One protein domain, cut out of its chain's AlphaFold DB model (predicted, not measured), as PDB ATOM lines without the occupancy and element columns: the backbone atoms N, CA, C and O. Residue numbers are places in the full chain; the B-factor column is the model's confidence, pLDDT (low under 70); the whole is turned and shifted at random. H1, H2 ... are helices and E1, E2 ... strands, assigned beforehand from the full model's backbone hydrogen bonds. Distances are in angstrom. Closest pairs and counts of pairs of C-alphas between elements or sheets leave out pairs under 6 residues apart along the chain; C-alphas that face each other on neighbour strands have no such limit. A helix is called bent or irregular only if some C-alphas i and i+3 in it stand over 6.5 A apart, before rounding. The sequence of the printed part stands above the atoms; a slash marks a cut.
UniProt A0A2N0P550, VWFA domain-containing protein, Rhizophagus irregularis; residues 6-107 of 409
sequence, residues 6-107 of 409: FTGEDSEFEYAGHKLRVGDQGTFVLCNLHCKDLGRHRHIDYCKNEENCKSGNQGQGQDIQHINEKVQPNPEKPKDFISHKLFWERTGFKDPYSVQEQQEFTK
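What this domain is: This is residues 6 to 107 of the 409 residues of the protein "VWFA domain-containing protein" of Rhizophagus irregularis (UniProt A0A2N0P550). A small three-stranded sheet, E3, E5 and E4, lies near the middle, with four short helices spread about it and a separate two-stranded hairpin, E1 and E2, off to one end. H3 packs on the sheet mainly at E3, H4 and H1 lie beyond it near each other, and H2 lies out at the far end from the hairpin. The printed part has 102 residues, with four named helices and five named strands in the order E1 E2 H1 E3 H2 E4 E5 H3 H4; both sheets, ordered E3 - E5 - E4 and E1 - E2, are antiparallel. The class is mixed, helices and strands, with 48 residues in named elements, under half. The whole is compact, with a radius of gyration of the C-alphas of 14.2 A and spans of 40 by 31 by 22 A.

Where its parts are: E1, residues 12 to 15, begins at C-alpha 12 (-55.152, -7.119, -14.433) and is 10.2 A long; E2, residues 18 to 21, is 10.0 A. H1, residues 31 to 38, is 10.6 A. E3, residues 43 to 46, begins at C-alpha 43 (-48.072, 0.235, -1.668) and is 10.3 A. H2 is residues 50 to 54, 6.7 A. E4, residues 64 to 67, is 9.7 A, and E5, residues 79 to 82, is 9.2 A. H3, residues 84 to 91, is 10.9 A, and H4, residues 99 to 105, is 9.9 A, ending at C-alpha 105 (-48.539, -4.475, 7.821).

How they stand to each other: E5 is the inner strand, antiparallel to E3 at 143 degrees, with N 43 and O 82 within hydrogen-bond range at 2.9 A. E4 and E5 are a hairpin, antiparallel at 147 degrees, with N 81 and O 65 at 2.8 A. Residues 60 to 61 pair with residues 64 to 65 of E4, antiparallel. E3, H2 and E4 form a split strand-helix-strand unit, two strands of one sheet, each antiparallel to E5, with a helix between them in the chain and E5 between them in the sheet; its crossover is right-handed. H3 only grazes the sheet, with residues 84 to 90; its closest C-alphas to E3 are those of His 84 and His 43, 6.4 A. H2 only just is on the sheet, with 5 pairs of C-alphas within 10 A, and only grazes it with residues 50 to 53. H3 and H4 only just touch, with 3 pairs of C-alphas within 8 A, the closest His 84 and Phe 105 at 6.3 A, about perpendicular at 79 degrees. H1 and H4 are close but not clearly touching, the C-alphas of Lys 36 and Glu 101 being 8.0 A apart. E1 and E2 are a hairpin, antiparallel at 144 degrees, with N 20 and O 13 at 2.8 A; both are apart from E3, E4 and E5. Every O i to N i+4 pair is within hydrogen-bond range in H2, H3 and H4; in H1, 3 of 4 are.

The domain as a whole: The two C-alphas farthest apart are those of Gly 17 and Ser 55, 41.7 A. The printed part has no cut, and the link from E4 to E5, 11 residues, is long. Mean pLDDT of the printed part is 73.8; residues 6 to 32, 50 to 62 and 73 are under 70.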
ATOM      1  N   PHE A   6     -55.605   2.567  -9.291       64.31
ATOM      2  CA  PHE A   6     -54.955   1.282  -9.047       64.31
ATOM      3  C   PHE A   6     -53.654   1.164  -9.844       64.31
ATOM      4  O   PHE A   6     -53.607   1.472 -11.035       64.31
ATOM      5  N   THR A   7     -52.612   0.676  -9.179       59.75
ATOM      6  CA  THR A   7     -51.281   0.399  -9.728       59.75
ATOM      7  C   THR A   7     -50.813  -0.959  -9.214       59.75
ATOM      8  O   THR A   7     -51.197  -1.371  -8.119       59.75
ATOM      9  N   GLY A   8     -50.029  -1.676 -10.014       58.94
ATOM     10  CA  GLY A   8     -49.581  -3.026  -9.696       58.94
ATOM     11  C   GLY A   8     -48.534  -3.529 -10.682       58.94
ATOM     12  O   GLY A   8     -48.307  -2.915 -11.727       58.94
ATOM     13  N   GLU A   9     -47.892  -4.637 -10.316       57.69
ATOM     14  CA  GLU A   9     -46.935  -5.358 -11.167       57.69
ATOM     15  C   GLU A   9     -47.657  -6.030 -12.351       57.69
ATOM     16  O   GLU A   9     -47.188  -5.963 -13.487       57.69
ATOM     17  N   ASP A  10     -48.853  -6.574 -12.101       61.09
ATOM     18  CA  ASP A  10     -49.731  -7.158 -13.114       61.09
ATOM     19  C   ASP A  10     -50.720  -6.132 -13.688       61.09
ATOM     20  O   ASP A  10     -51.253  -5.272 -12.983       61.09
ATOM     21  N   SER A  11     -51.029  -6.248 -14.983       62.12
ATOM     22  CA  SER A  11     -51.955  -5.338 -15.678       62.12
ATOM     23  C   SER A  11     -53.435  -5.553 -15.334       62.12
ATOM     24  O   SER A  11     -54.247  -4.647 -15.539       62.12
ATOM     25  N   GLU A  12     -53.795  -6.744 -14.848       68.12
ATOM     26  CA  GLU A  12     -55.152  -7.119 -14.433       68.12
ATOM     27  C   GLU A  12     -55.096  -7.869 -13.095       68.12
ATOM     28  O   GLU A  12     -54.219  -8.707 -12.898       68.12
ATOM     29  N   PHE A  13     -56.044  -7.607 -12.194       65.12
ATOM     30  CA  PHE A  13     -56.162  -8.309 -10.911       65.12
ATOM     31  C   PHE A  13     -57.633  -8.491 -10.518       65.12
ATOM     32  O   PHE A  13     -58.520  -7.828 -11.055       65.12
ATOM     33  N   GLU A  14     -57.917  -9.410  -9.597       69.56
ATOM     34  CA  GLU A  14     -59.282  -9.693  -9.141       69.56
ATOM     35  C   GLU A  14     -59.491  -9.211  -7.701       69.56
ATOM     36  O   GLU A  14     -58.710  -9.533  -6.808       69.56
ATOM     37  N   TYR A  15     -60.563  -8.452  -7.461       62.38
ATOM     38  CA  TYR A  15     -60.970  -8.011  -6.128       62.38
ATOM     39  C   TYR A  15     -62.473  -8.223  -5.937       62.38
ATOM     40  O   TYR A  15     -63.279  -7.760  -6.741       62.38
ATOM     41  N   ALA A  16     -62.855  -8.938  -4.874       62.41
ATOM     42  CA  ALA A  16     -64.250  -9.250  -4.540       62.41
ATOM     43  C   ALA A  16     -65.070  -9.867  -5.704       62.41
ATOM     44  O   ALA A  16     -66.265  -9.609  -5.831       62.41
ATOM     45  N   GLY A  17     -64.435 -10.677  -6.562       64.44
ATOM     46  CA  GLY A  17     -65.074 -11.301  -7.732       64.44
ATOM     47  C   GLY A  17     -65.164 -10.403  -8.975       64.44
ATOM     48  O   GLY A  17     -65.786 -10.784  -9.968       64.44
ATOM     49  N   HIS A  18     -64.561  -9.211  -8.940       61.84
ATOM     50  CA  HIS A  18     -64.473  -8.290 -10.071       61.84
ATOM     51  C   HIS A  18     -63.048  -8.252 -10.628       61.84
ATOM     52  O   HIS A  18     -62.096  -8.046  -9.878       61.84
ATOM     53  N   LYS A  19     -62.901  -8.397 -11.950       68.94
ATOM     54  CA  LYS A  19     -61.632  -8.150 -12.649       68.94
ATOM     55  C   LYS A  19     -61.439  -6.648 -12.848       68.94
ATOM     56  O   LYS A  19     -62.264  -6.018 -13.506       68.94
ATOM     57  N   LEU A  20     -60.367  -6.110 -12.284       69.88
ATOM     58  CA  LEU A  20     -59.958  -4.710 -12.354       69.88
ATOM     59  C   LEU A  20     -58.672  -4.573 -13.174       69.88
ATOM     60  O   LEU A  20     -57.908  -5.533 -13.323       69.88
ATOM     61  N   ARG A  21     -58.435  -3.376 -13.708       67.25
ATOM     62  CA  ARG A  21     -57.243  -3.035 -14.493       67.25
ATOM     63  C   ARG A  21     -56.447  -1.914 -13.843       67.25
ATOM     64  O   ARG A  21     -57.000  -1.027 -13.193       67.25
ATOM     65  N   VAL A  22     -55.132  -1.931 -14.059       63.50
ATOM     66  CA  VAL A  22     -54.264  -0.800 -13.699       63.50
ATOM     67  C   VAL A  22     -54.745   0.454 -14.434       63.50
ATOM     68  O   VAL A  22     -54.930   0.430 -15.651       63.50
ATOM     69  N   GLY A  23     -54.958   1.538 -13.690       61.28
ATOM     70  CA  GLY A  23     -55.538   2.780 -14.205       61.28
ATOM     71  C   GLY A  23     -57.055   2.924 -14.035       61.28
ATOM     72  O   GLY A  23     -57.587   4.005 -14.295       61.28
ATOM     73  N   ASP A  24     -57.765   1.888 -13.568       63.97
ATOM     74  CA  ASP A  24     -59.182   2.027 -13.221       63.97
ATOM     75  C   ASP A  24     -59.344   3.051 -12.083       63.97
ATOM     76  O   ASP A  24     -58.712   2.963 -11.025       63.97
ATOM     77  N   GLN A  25     -60.210   4.042 -12.311       54.66
ATOM     78  CA  GLN A  25     -60.546   5.093 -11.352       54.66
ATOM     79  C   GLN A  25     -61.922   4.811 -10.754       54.66
ATOM     80  O   GLN A  25     -62.894   4.619 -11.486       54.66
ATOM     81  N   GLY A  26     -62.061   4.844  -9.429       52.72
ATOM     82  CA  GLY A  26     -63.391   4.692  -8.850       52.72
ATOM     83  C   GLY A  26     -63.491   4.874  -7.345       52.72
ATOM     84  O   GLY A  26     -62.636   4.458  -6.577       52.72
ATOM     85  N   THR A  27     -64.640   5.409  -6.931       48.56
ATOM     86  CA  THR A  27     -65.184   5.452  -5.559       48.56
ATOM     87  C   THR A  27     -65.548   4.055  -5.012       48.56
ATOM     88  O   THR A  27     -66.115   3.943  -3.930       48.56
ATOM     89  N   PHE A  28     -65.304   2.993  -5.790       48.41
ATOM     90  CA  PHE A  28     -65.909   1.667  -5.623       48.41
ATOM     91  C   PHE A  28     -65.208   0.783  -4.584       48.41
ATOM     92  O   PHE A  28     -65.835  -0.119  -4.036       48.41
ATOM     93  N   VAL A  29     -63.938   1.055  -4.279       56.31
ATOM     94  CA  VAL A  29     -63.183   0.326  -3.258       56.31
ATOM     95  C   VAL A  29     -62.618   1.335  -2.276       56.31
ATOM     96  O   VAL A  29     -61.708   2.101  -2.582       56.31
ATOM     97  N   LEU A  30     -63.181   1.348  -1.074       64.75
ATOM     98  CA  LEU A  30     -62.604   2.088   0.032       64.75
ATOM     99  C   LEU A  30     -61.211   1.505   0.322       64.75
ATOM    100  O   LEU A  30     -61.108   0.329   0.671       64.75
ATOM    101  N   CYS A  31     -60.147   2.307   0.188       65.62
ATOM    102  CA  CYS A  31     -58.766   1.841   0.387       65.62
ATOM    103  C   CYS A  31     -58.590   1.150   1.744       65.62
ATOM    104  O   CYS A  31     -57.859   0.170   1.851       65.62
ATOM    105  N   ASN A  32     -59.316   1.610   2.771       69.69
ATOM    106  CA  ASN A  32     -59.265   1.012   4.099       69.69
ATOM    107  C   ASN A  32     -59.889  -0.402   4.173       69.69
ATOM    108  O   ASN A  32     -59.551  -1.176   5.064       69.69
ATOM    109  N   LEU A  33     -60.800  -0.766   3.269       71.12
ATOM    110  CA  LEU A  33     -61.304  -2.142   3.173       71.12
ATOM    111  C   LEU A  33     -60.336  -3.013   2.375       71.12
ATOM    112  O   LEU A  33     -59.991  -4.102   2.819       71.12
ATOM    113  N   HIS A  34     -59.799  -2.484   1.277       74.56
ATOM    114  CA  HIS A  34     -58.855  -3.216   0.438       74.56
ATOM    115  C   HIS A  34     -57.602  -3.656   1.196       74.56
ATOM    116  O   HIS A  34     -57.260  -4.837   1.186       74.56
ATOM    117  N   CYS A  35     -56.946  -2.741   1.920       79.19
ATOM    118  CA  CYS A  35     -55.744  -3.134   2.656       79.19
ATOM    119  C   CYS A  35     -56.062  -4.045   3.852       79.19
ATOM    120  O   CYS A  35     -55.187  -4.777   4.305       79.19
ATOM    121  N   LYS A  36     -57.311  -4.034   4.349       78.56
ATOM    122  CA  LYS A  36     -57.751  -4.971   5.387       78.56
ATOM    123  C   LYS A  36     -57.802  -6.395   4.845       78.56
ATOM    124  O   LYS A  36     -57.294  -7.307   5.488       78.56
ATOM    125  N   ASP A  37     -58.404  -6.557   3.671       77.50
ATOM    126  CA  ASP A  37     -58.601  -7.861   3.039       77.50
ATOM    127  C   ASP A  37     -57.284  -8.447   2.509       77.50
ATOM    128  O   ASP A  37     -57.090  -9.661   2.559       77.50
ATOM    129  N   LEU A  38     -56.358  -7.594   2.052       74.94
ATOM    130  CA  LEU A  38     -55.019  -8.018   1.629       74.94
ATOM    131  C   LEU A  38     -54.147  -8.521   2.790       74.94
ATOM    132  O   LEU A  38     -53.304  -9.393   2.587       74.94
ATOM    133  N   GLY A  39     -54.327  -8.001   4.007       84.75
ATOM    134  CA  GLY A  39     -53.447  -8.334   5.126       84.75
ATOM    135  C   GLY A  39     -52.059  -7.719   4.938       84.75
ATOM    136  O   GLY A  39     -51.943  -6.504   4.840       84.75
ATOM    137  N   ARG A  40     -50.990  -8.520   4.904       87.06
ATOM    138  CA  ARG A  40     -49.620  -8.008   4.691       87.06
ATOM    139  C   ARG A  40     -49.441  -7.588   3.228       87.06
ATOM    140  O   ARG A  40     -49.724  -8.377   2.337       87.06
ATOM    141  N   HIS A  41     -49.011  -6.351   2.982       86.12
ATOM    142  CA  HIS A  41     -48.895  -5.793   1.629       86.12
ATOM    143  C   HIS A  41     -47.960  -4.578   1.590       86.12
ATOM    144  O   HIS A  41     -47.669  -3.949   2.611       86.12
ATOM    145  N   ARG A  42     -47.565  -4.203   0.372       85.69
ATOM    146  CA  ARG A  42     -46.849  -2.966   0.040       85.69
ATOM    147  C   ARG A  42     -47.708  -2.059  -0.839       85.69
ATOM    148  O   ARG A  42     -48.565  -2.538  -1.577       85.69
ATOM    149  N   HIS A  43     -47.472  -0.753  -0.765       84.75
ATOM    150  CA  HIS A  43     -48.072   0.235  -1.668       84.75
ATOM    151  C   HIS A  43     -47.061   0.647  -2.729       84.75
ATOM    152  O   HIS A  43     -45.860   0.545  -2.499       84.75
ATOM    153  N   ILE A  44     -47.536   1.154  -3.863       82.12
ATOM    154  CA  ILE A  44     -46.691   1.773  -4.885       82.12
ATOM    155  C   ILE A  44     -47.044   3.255  -4.946       82.12
ATOM    156  O   ILE A  44     -48.215   3.616  -5.051       82.12
ATOM    157  N   ASP A  45     -46.031   4.112  -4.897       82.38
ATOM    158  CA  ASP A  45     -46.194   5.555  -5.060       82.38
ATOM    159  C   ASP A  45     -45.014   6.138  -5.843       82.38
ATOM    160  O   ASP A  45     -43.959   5.516  -5.985       82.38
ATOM    161  N   TYR A  46     -45.179   7.348  -6.366       84.38
ATOM    162  CA  TYR A  46     -44.101   8.044  -7.052       84.38
ATOM    163  C   TYR A  46     -42.952   8.379  -6.092       84.38
ATOM    164  O   TYR A  46     -43.139   8.680  -4.901       84.38
ATOM    165  N   CYS A  47     -41.743   8.377  -6.645       84.56
ATOM    166  CA  CYS A  47     -40.556   8.818  -5.931       84.56
ATOM    167  C   CYS A  47     -40.682  10.300  -5.547       84.56
ATOM    168  O   CYS A  47     -41.031  11.142  -6.374       84.56
ATOM    169  N   LYS A  48     -40.341  10.654  -4.299       78.50
ATOM    170  CA  LYS A  48     -40.336  12.066  -3.857       78.50
ATOM    171  C   LYS A  48     -39.173  12.876  -4.441       78.50
ATOM    172  O   LYS A  48     -39.283  14.095  -4.526       78.50
ATOM    173  N   ASN A  49     -38.062  12.226  -4.799       72.94
ATOM    174  CA  ASN A  49     -36.891  12.886  -5.372       72.94
ATOM    175  C   ASN A  49     -36.274  12.035  -6.495       72.94
ATOM    176  O   ASN A  49     -35.533  11.088  -6.235       72.94
ATOM    177  N   GLU A  50     -36.565  12.402  -7.745       66.38
ATOM    178  CA  GLU A  50     -36.115  11.678  -8.940       66.38
ATOM    179  C   GLU A  50     -34.582  11.651  -9.105       66.38
ATOM    180  O   GLU A  50     -34.044  10.695  -9.666       66.38
ATOM    181  N   GLU A  51     -33.859  12.667  -8.617       60.69
ATOM    182  CA  GLU A  51     -32.391  12.723  -8.716       60.69
ATOM    183  C   GLU A  51     -31.715  11.742  -7.753       60.69
ATOM    184  O   GLU A  51     -30.743  11.075  -8.117       60.69
ATOM    185  N   ASN A  52     -32.269  11.576  -6.551       56.22
ATOM    186  CA  ASN A  52     -31.743  10.632  -5.569       56.22
ATOM    187  C   ASN A  52     -31.983   9.171  -5.982       56.22
ATOM    188  O   ASN A  52     -31.104   8.334  -5.756       56.22
ATOM    189  N   CYS A  53     -33.103   8.876  -6.651       57.41
ATOM    190  CA  CYS A  53     -33.411   7.541  -7.179       57.41
ATOM    191  C   CYS A  53     -32.412   7.087  -8.256       57.41
ATOM    192  O   CYS A  53     -32.009   5.928  -8.272       57.41
ATOM    193  N   LYS A  54     -31.911   8.006  -9.099       55.44
ATOM    194  CA  LYS A  54     -30.889   7.700 -10.126       55.44
ATOM    195  C   LYS A  54     -29.521   7.336  -9.548       55.44
ATOM    196  O   LYS A  54     -28.732   6.673 -10.213       55.44
ATOM    197  N   SER A  55     -29.225   7.793  -8.332       52.47
ATOM    198  CA  SER A  55     -27.925   7.593  -7.683       52.47
ATOM    199  C   SER A  55     -27.836   6.316  -6.836       52.47
ATOM    200  O   SER A  55     -26.793   6.064  -6.241       52.47
ATOM    201  N   GLY A  56     -28.917   5.524  -6.746       50.78
ATOM    202  CA  GLY A  56     -28.987   4.319  -5.909       50.78
ATOM    203  C   GLY A  56     -28.915   4.578  -4.395       50.78
ATOM    204  O   GLY A  56     -28.942   3.632  -3.614       50.78
ATOM    205  N   ASN A  57     -28.834   5.846  -3.967       47.56
ATOM    206  CA  ASN A  57     -28.592   6.239  -2.575       47.56
ATOM    207  C   ASN A  57     -29.870   6.534  -1.768       47.56
ATOM    208  O   ASN A  57     -29.800   6.693  -0.551       47.56
ATOM    209  N   GLN A  58     -31.042   6.593  -2.406       46.53
ATOM    210  CA  GLN A  58     -32.333   6.502  -1.718       46.53
ATOM    211  C   GLN A  58     -33.091   5.299  -2.260       46.53
ATOM    212  O   GLN A  58     -33.358   5.219  -3.452       46.53
ATOM    213  N   GLY A  59     -33.429   4.367  -1.376       47.22
ATOM    214  CA  GLY A  59     -34.213   3.192  -1.750       47.22
ATOM    215  C   GLY A  59     -34.039   1.992  -0.830       47.22
ATOM    216  O   GLY A  59     -34.608   0.948  -1.111       47.22
ATOM    217  N   GLN A  60     -33.254   2.109   0.242       51.38
ATOM    218  CA  GLN A  60     -33.199   1.110   1.306       51.38
ATOM    219  C   GLN A  60     -33.382   1.812   2.649       51.38
ATOM    220  O   GLN A  60     -32.430   2.146   3.350       51.38
ATOM    221  N   GLY A  61     -34.639   2.107   2.963       59.41
ATOM    222  CA  GLY A  61     -35.073   2.477   4.308       59.41
ATOM    223  C   GLY A  61     -36.078   1.447   4.811       59.41
ATOM    224  O   GLY A  61     -36.582   0.649   4.029       59.41
ATOM    225  N   GLN A  62     -36.419   1.482   6.101       66.38
ATOM    226  CA  GLN A  62     -37.432   0.572   6.661       66.38
ATOM    227  C   GLN A  62     -38.798   0.671   5.951       66.38
ATOM    228  O   GLN A  62     -39.550  -0.294   5.956       66.38
ATOM    229  N   ASP A  63     -39.095   1.811   5.316       82.44
ATOM    230  CA  ASP A  63     -40.407   2.123   4.742       82.44
ATOM    231  C   ASP A  63     -40.419   2.301   3.210       82.44
ATOM    232  O   ASP A  63     -41.476   2.612   2.661       82.44
ATOM    233  N   ILE A  64     -39.277   2.172   2.517       84.88
ATOM    234  CA  ILE A  64     -39.157   2.474   1.076       84.88
ATOM    235  C   ILE A  64     -38.205   1.493   0.387       84.88
ATOM    236  O   ILE A  64     -37.060   1.350   0.827       84.88
ATOM    237  N   GLN A  65     -38.643   0.931  -0.744       81.56
ATOM    238  CA  GLN A  65     -37.831   0.151  -1.677       81.56
ATOM    239  C   GLN A  65     -38.044   0.632  -3.120       81.56
ATOM    240  O   GLN A  65     -39.168   0.643  -3.610       81.56
ATOM    241  N   HIS A  66     -36.975   1.024  -3.816       85.25
ATOM    242  CA  HIS A  66     -37.091   1.549  -5.183       85.25
ATOM    243  C   HIS A  66     -37.457   0.462  -6.207       85.25
ATOM    244  O   HIS A  66     -36.921  -0.648  -6.147       85.25
ATOM    245  N   ILE A  67     -38.322   0.798  -7.172       79.12
ATOM    246  CA  ILE A  67     -38.711  -0.088  -8.274       79.12
ATOM    247  C   ILE A  67     -37.900   0.273  -9.518       79.12
ATOM    248  O   ILE A  67     -38.087   1.333 -10.110       79.12
ATOM    249  N   ASN A  68     -37.023  -0.637  -9.948       80.25
ATOM    250  CA  ASN A  68     -36.204  -0.437 -11.150       80.25
ATOM    251  C   ASN A  68     -36.978  -0.690 -12.460       80.25
ATOM    252  O   ASN A  68     -36.505  -0.346 -13.543       80.25
ATOM    253  N   GLU A  69     -38.146  -1.324 -12.371       76.81
ATOM    254  CA  GLU A  69     -38.977  -1.699 -13.512       76.81
ATOM    255  C   GLU A  69     -39.977  -0.603 -13.905       76.81
ATOM    256  O   GLU A  69     -40.376   0.253 -13.112       76.81
ATOM    257  N   LYS A  70     -40.420  -0.645 -15.165       80.31
ATOM    258  CA  LYS A  70     -41.382   0.307 -15.727       80.31
ATOM    259  C   LYS A  70     -42.817  -0.055 -15.334       80.31
ATOM    260  O   LYS A  70     -43.538  -0.678 -16.107       80.31
ATOM    261  N   VAL A  71     -43.236   0.376 -14.147       72.62
ATOM    262  CA  VAL A  71     -44.575   0.096 -13.597       72.62
ATOM    263  C   VAL A  71     -45.612   1.128 -14.054       72.62
ATOM    264  O   VAL A  71     -45.342   2.331 -14.074       72.62
ATOM    265  N   GLN A  72     -46.815   0.670 -14.399       71.50
ATOM    266  CA  GLN A  72     -47.961   1.520 -14.747       71.50
ATOM    267  C   GLN A  72     -48.707   2.010 -13.491       71.50
ATOM    268  O   GLN A  72     -48.712   1.306 -12.483       71.50
ATOM    269  N   PRO A  73     -49.381   3.176 -13.520       67.31
ATOM    270  CA  PRO A  73     -49.503   4.131 -14.627       67.31
ATOM    271  C   PRO A  73     -48.239   4.991 -14.798       67.31
ATOM    272  O   PRO A  73     -47.451   5.148 -13.869       67.31
ATOM    273  N   ASN A  74     -48.037   5.596 -15.972       78.56
ATOM    274  CA  ASN A  74     -46.878   6.457 -16.279       78.56
ATOM    275  C   ASN A  74     -45.522   5.736 -16.098       78.56
ATOM    276  O   ASN A  74     -44.794   6.027 -15.146       78.56
ATOM    277  N   PRO A  75     -45.147   4.820 -17.008       79.69
ATOM    278  CA  PRO A  75     -43.984   3.940 -16.853       79.69
ATOM    279  C   PRO A  75     -42.640   4.681 -16.860       79.69
ATOM    280  O   PRO A  75     -41.651   4.164 -16.356       79.69
ATOM    281  N   GLU A  76     -42.601   5.894 -17.415       82.56
ATOM    282  CA  GLU A  76     -41.398   6.737 -17.447       82.56
ATOM    283  C   GLU A  76     -41.177   7.517 -16.142       82.56
ATOM    284  O   GLU A  76     -40.113   8.102 -15.951       82.56
ATOM    285  N   LYS A  77     -42.172   7.546 -15.243       81.88
ATOM    286  CA  LYS A  77     -42.028   8.168 -13.926       81.88
ATOM    287  C   LYS A  77     -41.559   7.128 -12.906       81.88
ATOM    288  O   LYS A  77     -42.255   6.115 -12.750       81.88
ATOM    289  N   PRO A  78     -40.447   7.384 -12.191       82.38
ATOM    290  CA  PRO A  78     -39.903   6.454 -11.210       82.38
ATOM    291  C   PRO A  78     -40.863   6.280 -10.027       82.38
ATOM    292  O   PRO A  78     -41.543   7.227  -9.610       82.38
ATOM    293  N   LYS A  79     -40.932   5.052  -9.507       83.62
ATOM    294  CA  LYS A  79     -41.821   4.663  -8.406       83.62
ATOM    295  C   LYS A  79     -41.064   3.871  -7.351       83.62
ATOM    296  O   LYS A  79     -40.063   3.220  -7.645       83.62
ATOM    297  N   ASP A  80     -41.589   3.916  -6.138       83.31
ATOM    298  CA  ASP A  80     -41.110   3.148  -5.001       83.31
ATOM    299  C   ASP A  80     -42.232   2.253  -4.480       83.31
ATOM    300  O   ASP A  80     -43.399   2.659  -4.439       83.31
ATOM    301  N   PHE A  81     -41.866   1.070  -3.996       83.62
ATOM    302  CA  PHE A  81     -42.657   0.408  -2.979       83.62
ATOM    303  C   PHE A  81     -42.523   1.189  -1.675       83.62
ATOM    304  O   PHE A  81     -41.417   1.531  -1.249       83.62
ATOM    305  N   ILE A  82     -43.650   1.459  -1.031       85.94
ATOM    306  CA  ILE A  82     -43.708   2.132   0.262       85.94
ATOM    307  C   ILE A  82     -44.509   1.306   1.264       85.94
ATOM    308  O   ILE A  82     -45.432   0.571   0.902       85.94
ATOM    309  N   SER A  83     -44.157   1.434   2.542       86.00
ATOM    310  CA  SER A  83     -44.899   0.787   3.619       86.00
ATOM    311  C   SER A  83     -46.299   1.386   3.770       86.00
ATOM    312  O   SER A  83     -46.558   2.540   3.411       86.00
ATOM    313  N   HIS A  84     -47.202   0.608   4.367       88.00
ATOM    314  CA  HIS A  84     -48.555   1.055   4.703       88.00
ATOM    315  C   HIS A  84     -48.565   2.349   5.532       88.00
ATOM    316  O   HIS A  84     -49.333   3.275   5.272       88.00
ATOM    317  N   LYS A  85     -47.656   2.435   6.507       88.31
ATOM    318  CA  LYS A  85     -47.486   3.610   7.360       88.31
ATOM    319  C   LYS A  85     -47.123   4.846   6.533       88.31
ATOM    320  O   LYS A  85     -47.776   5.881   6.656       88.31
ATOM    321  N   LEU A  86     -46.111   4.731   5.669       85.69
ATOM    322  CA  LEU A  86     -45.659   5.850   4.846       85.69
ATOM    323  C   LEU A  86     -46.728   6.284   3.836       85.69
ATOM    324  O   LEU A  86     -46.851   7.478   3.559       85.69
ATOM    325  N   PHE A  87     -47.514   5.344   3.309       86.25
ATOM    326  CA  PHE A  87     -48.663   5.662   2.465       86.25
ATOM    327  C   PHE A  87     -49.635   6.600   3.193       86.25
ATOM    328  O   PHE A  87     -49.878   7.711   2.717       86.25
ATOM    329  N   TRP A  88     -50.119   6.230   4.385       84.69
ATOM    330  CA  TRP A  88     -51.047   7.082   5.142       84.69
ATOM    331  C   TRP A  88     -50.439   8.430   5.528       84.69
ATOM    332  O   TRP A  88     -51.097   9.457   5.344       84.69
ATOM    333  N   GLU A  89     -49.173   8.456   5.957       86.31
ATOM    334  CA  GLU A  89     -48.449   9.703   6.235       86.31
ATOM    335  C   GLU A  89     -48.432  10.643   5.019       86.31
ATOM    336  O   GLU A  89     -48.636  11.850   5.168       86.31
ATOM    337  N   ARG A  90     -48.239  10.107   3.804       82.50
ATOM    338  CA  ARG A  90     -48.262  10.891   2.559       82.50
ATOM    339  C   ARG A  90     -49.657  11.389   2.196       82.50
ATOM    340  O   ARG A  90     -49.769  12.484   1.650       82.50
ATOM    341  N   THR A  91     -50.709  10.630   2.506       79.69
ATOM    342  CA  THR A  91     -52.089  11.082   2.258       79.69
ATOM    343  C   THR A  91     -52.535  12.211   3.196       79.69
ATOM    344  O   THR A  91     -53.491  12.920   2.883       79.69
ATOM    345  N   GLY A  92     -51.873  12.373   4.351       81.25
ATOM    346  CA  GLY A  92     -52.257  13.327   5.397       81.25
ATOM    347  C   GLY A  92     -53.460  12.891   6.243       81.25
ATOM    348  O   GLY A  92     -53.890  13.639   7.122       81.25
ATOM    349  N   PHE A  93     -54.005  11.695   6.006       80.81
ATOM    350  CA  PHE A  93     -55.063  11.110   6.826       80.81
ATOM    351  C   PHE A  93     -54.484  10.268   7.964       80.81
ATOM    352  O   PHE A  93     -53.394   9.708   7.872       80.81
ATOM    353  N   LYS A  94     -55.250  10.159   9.051       85.00
ATOM    354  CA  LYS A  94     -54.925   9.242  10.142       85.00
ATOM    355  C   LYS A  94     -55.178   7.804   9.686       85.00
ATOM    356  O   LYS A  94     -56.267   7.516   9.195       85.00
ATOM    357  N   ASP A  95     -54.201   6.930   9.918       86.25
ATOM    358  CA  ASP A  95     -54.317   5.489   9.689       86.25
ATOM    359  C   ASP A  95     -55.549   4.929  10.451       86.25
ATOM    360  O   ASP A  95     -55.640   5.096  11.676       86.25
ATOM    361  N   PRO A  96     -56.531   4.338   9.741       87.06
ATOM    362  CA  PRO A  96     -57.795   3.896  10.323       87.06
ATOM    363  C   PRO A  96     -57.733   2.501  10.969       87.06
ATOM    364  O   PRO A  96     -58.744   2.056  11.518       87.06
ATOM    365  N   TYR A  97     -56.602   1.797  10.885       87.81
ATOM    366  CA  TYR A  97     -56.457   0.417  11.343       87.81
ATOM    367  C   TYR A  97     -56.118   0.313  12.831       87.81
ATOM    368  O   TYR A  97     -55.675   1.264  13.478       87.81
ATOM    369  N   SER A  98     -56.349  -0.866  13.406       90.44
ATOM    370  CA  SER A  98     -55.932  -1.171  14.774       90.44
ATOM    371  C   SER A  98     -54.409  -1.301  14.881       90.44
ATOM    372  O   SER A  98     -53.721  -1.609  13.912       90.44
ATOM    373  N   VAL A  99     -53.870  -1.142  16.095       89.31
ATOM    374  CA  VAL A  99     -52.425  -1.297  16.358       89.31
ATOM    375  C   VAL A  99     -51.913  -2.685  15.949       89.31
ATOM    376  O   VAL A  99     -50.787  -2.809  15.482       89.31
ATOM    377  N   GLN A 100     -52.739  -3.725  16.099       88.56
ATOM    378  CA  GLN A 100     -52.384  -5.095  15.712       88.56
ATOM    379  C   GLN A 100     -52.292  -5.248  14.188       88.56
ATOM    380  O   GLN A 100     -51.321  -5.809  13.691       88.56
ATOM    381  N   GLU A 101     -53.263  -4.710  13.443       88.00
ATOM    382  CA  GLU A 101     -53.236  -4.708  11.972       88.00
ATOM    383  C   GLU A 101     -52.031  -3.915  11.450       88.00
ATOM    384  O   GLU A 101     -51.287  -4.407  10.606       88.00
ATOM    385  N   GLN A 102     -51.768  -2.738  12.025       89.06
ATOM    386  CA  GLN A 102     -50.606  -1.923  11.668       89.06
ATOM    387  C   GLN A 102     -49.285  -2.668  11.895       89.06
ATOM    388  O   GLN A 102     -48.399  -2.585  11.051       89.06
ATOM    389  N   GLN A 103     -49.149  -3.420  12.996       89.38
ATOM    390  CA  GLN A 103     -47.968  -4.254  13.248       89.38
ATOM    391  C   GLN A 103     -47.801  -5.347  12.190       89.38
ATOM    392  O   GLN A 103     -46.690  -5.562  11.712       89.38
ATOM    393  N   GLU A 104     -48.879  -6.011  11.778       89.56
ATOM    394  CA  GLU A 104     -48.804  -7.018  10.718       89.56
ATOM    395  C   GLU A 104     -48.438  -6.401   9.361       89.56
ATOM    396  O   GLU A 104     -47.632  -6.979   8.636       89.56
ATOM    397  N   PHE A 105     -48.914  -5.193   9.049       88.38
ATOM    398  CA  PHE A 105     -48.539  -4.475   7.821       88.38
ATOM    399  C   PHE A 105     -47.063  -4.060   7.768       88.38
ATOM    400  O   PHE A 105     -46.559  -3.740   6.694       88.38
ATOM    401  N   THR A 106     -46.357  -4.056   8.905       89.12
ATOM    402  CA  THR A 106     -44.904  -3.818   8.915       89.12
ATOM    403  C   THR A 106     -44.086  -5.038   8.509       89.12
ATOM    404  O   THR A 106     -42.893  -4.896   8.263       89.12
ATOM    405  N   LYS A 107     -44.693  -6.227   8.422       91.00
ATOM    406  CA  LYS A 107     -43.992  -7.479   8.126       91.00
ATOM    407  C   LYS A 107     -44.052  -7.839   6.646       91.00
ATOM    408  O   LYS A 107     -44.957  -7.433   5.922       91.00
TER     409      LYS A 107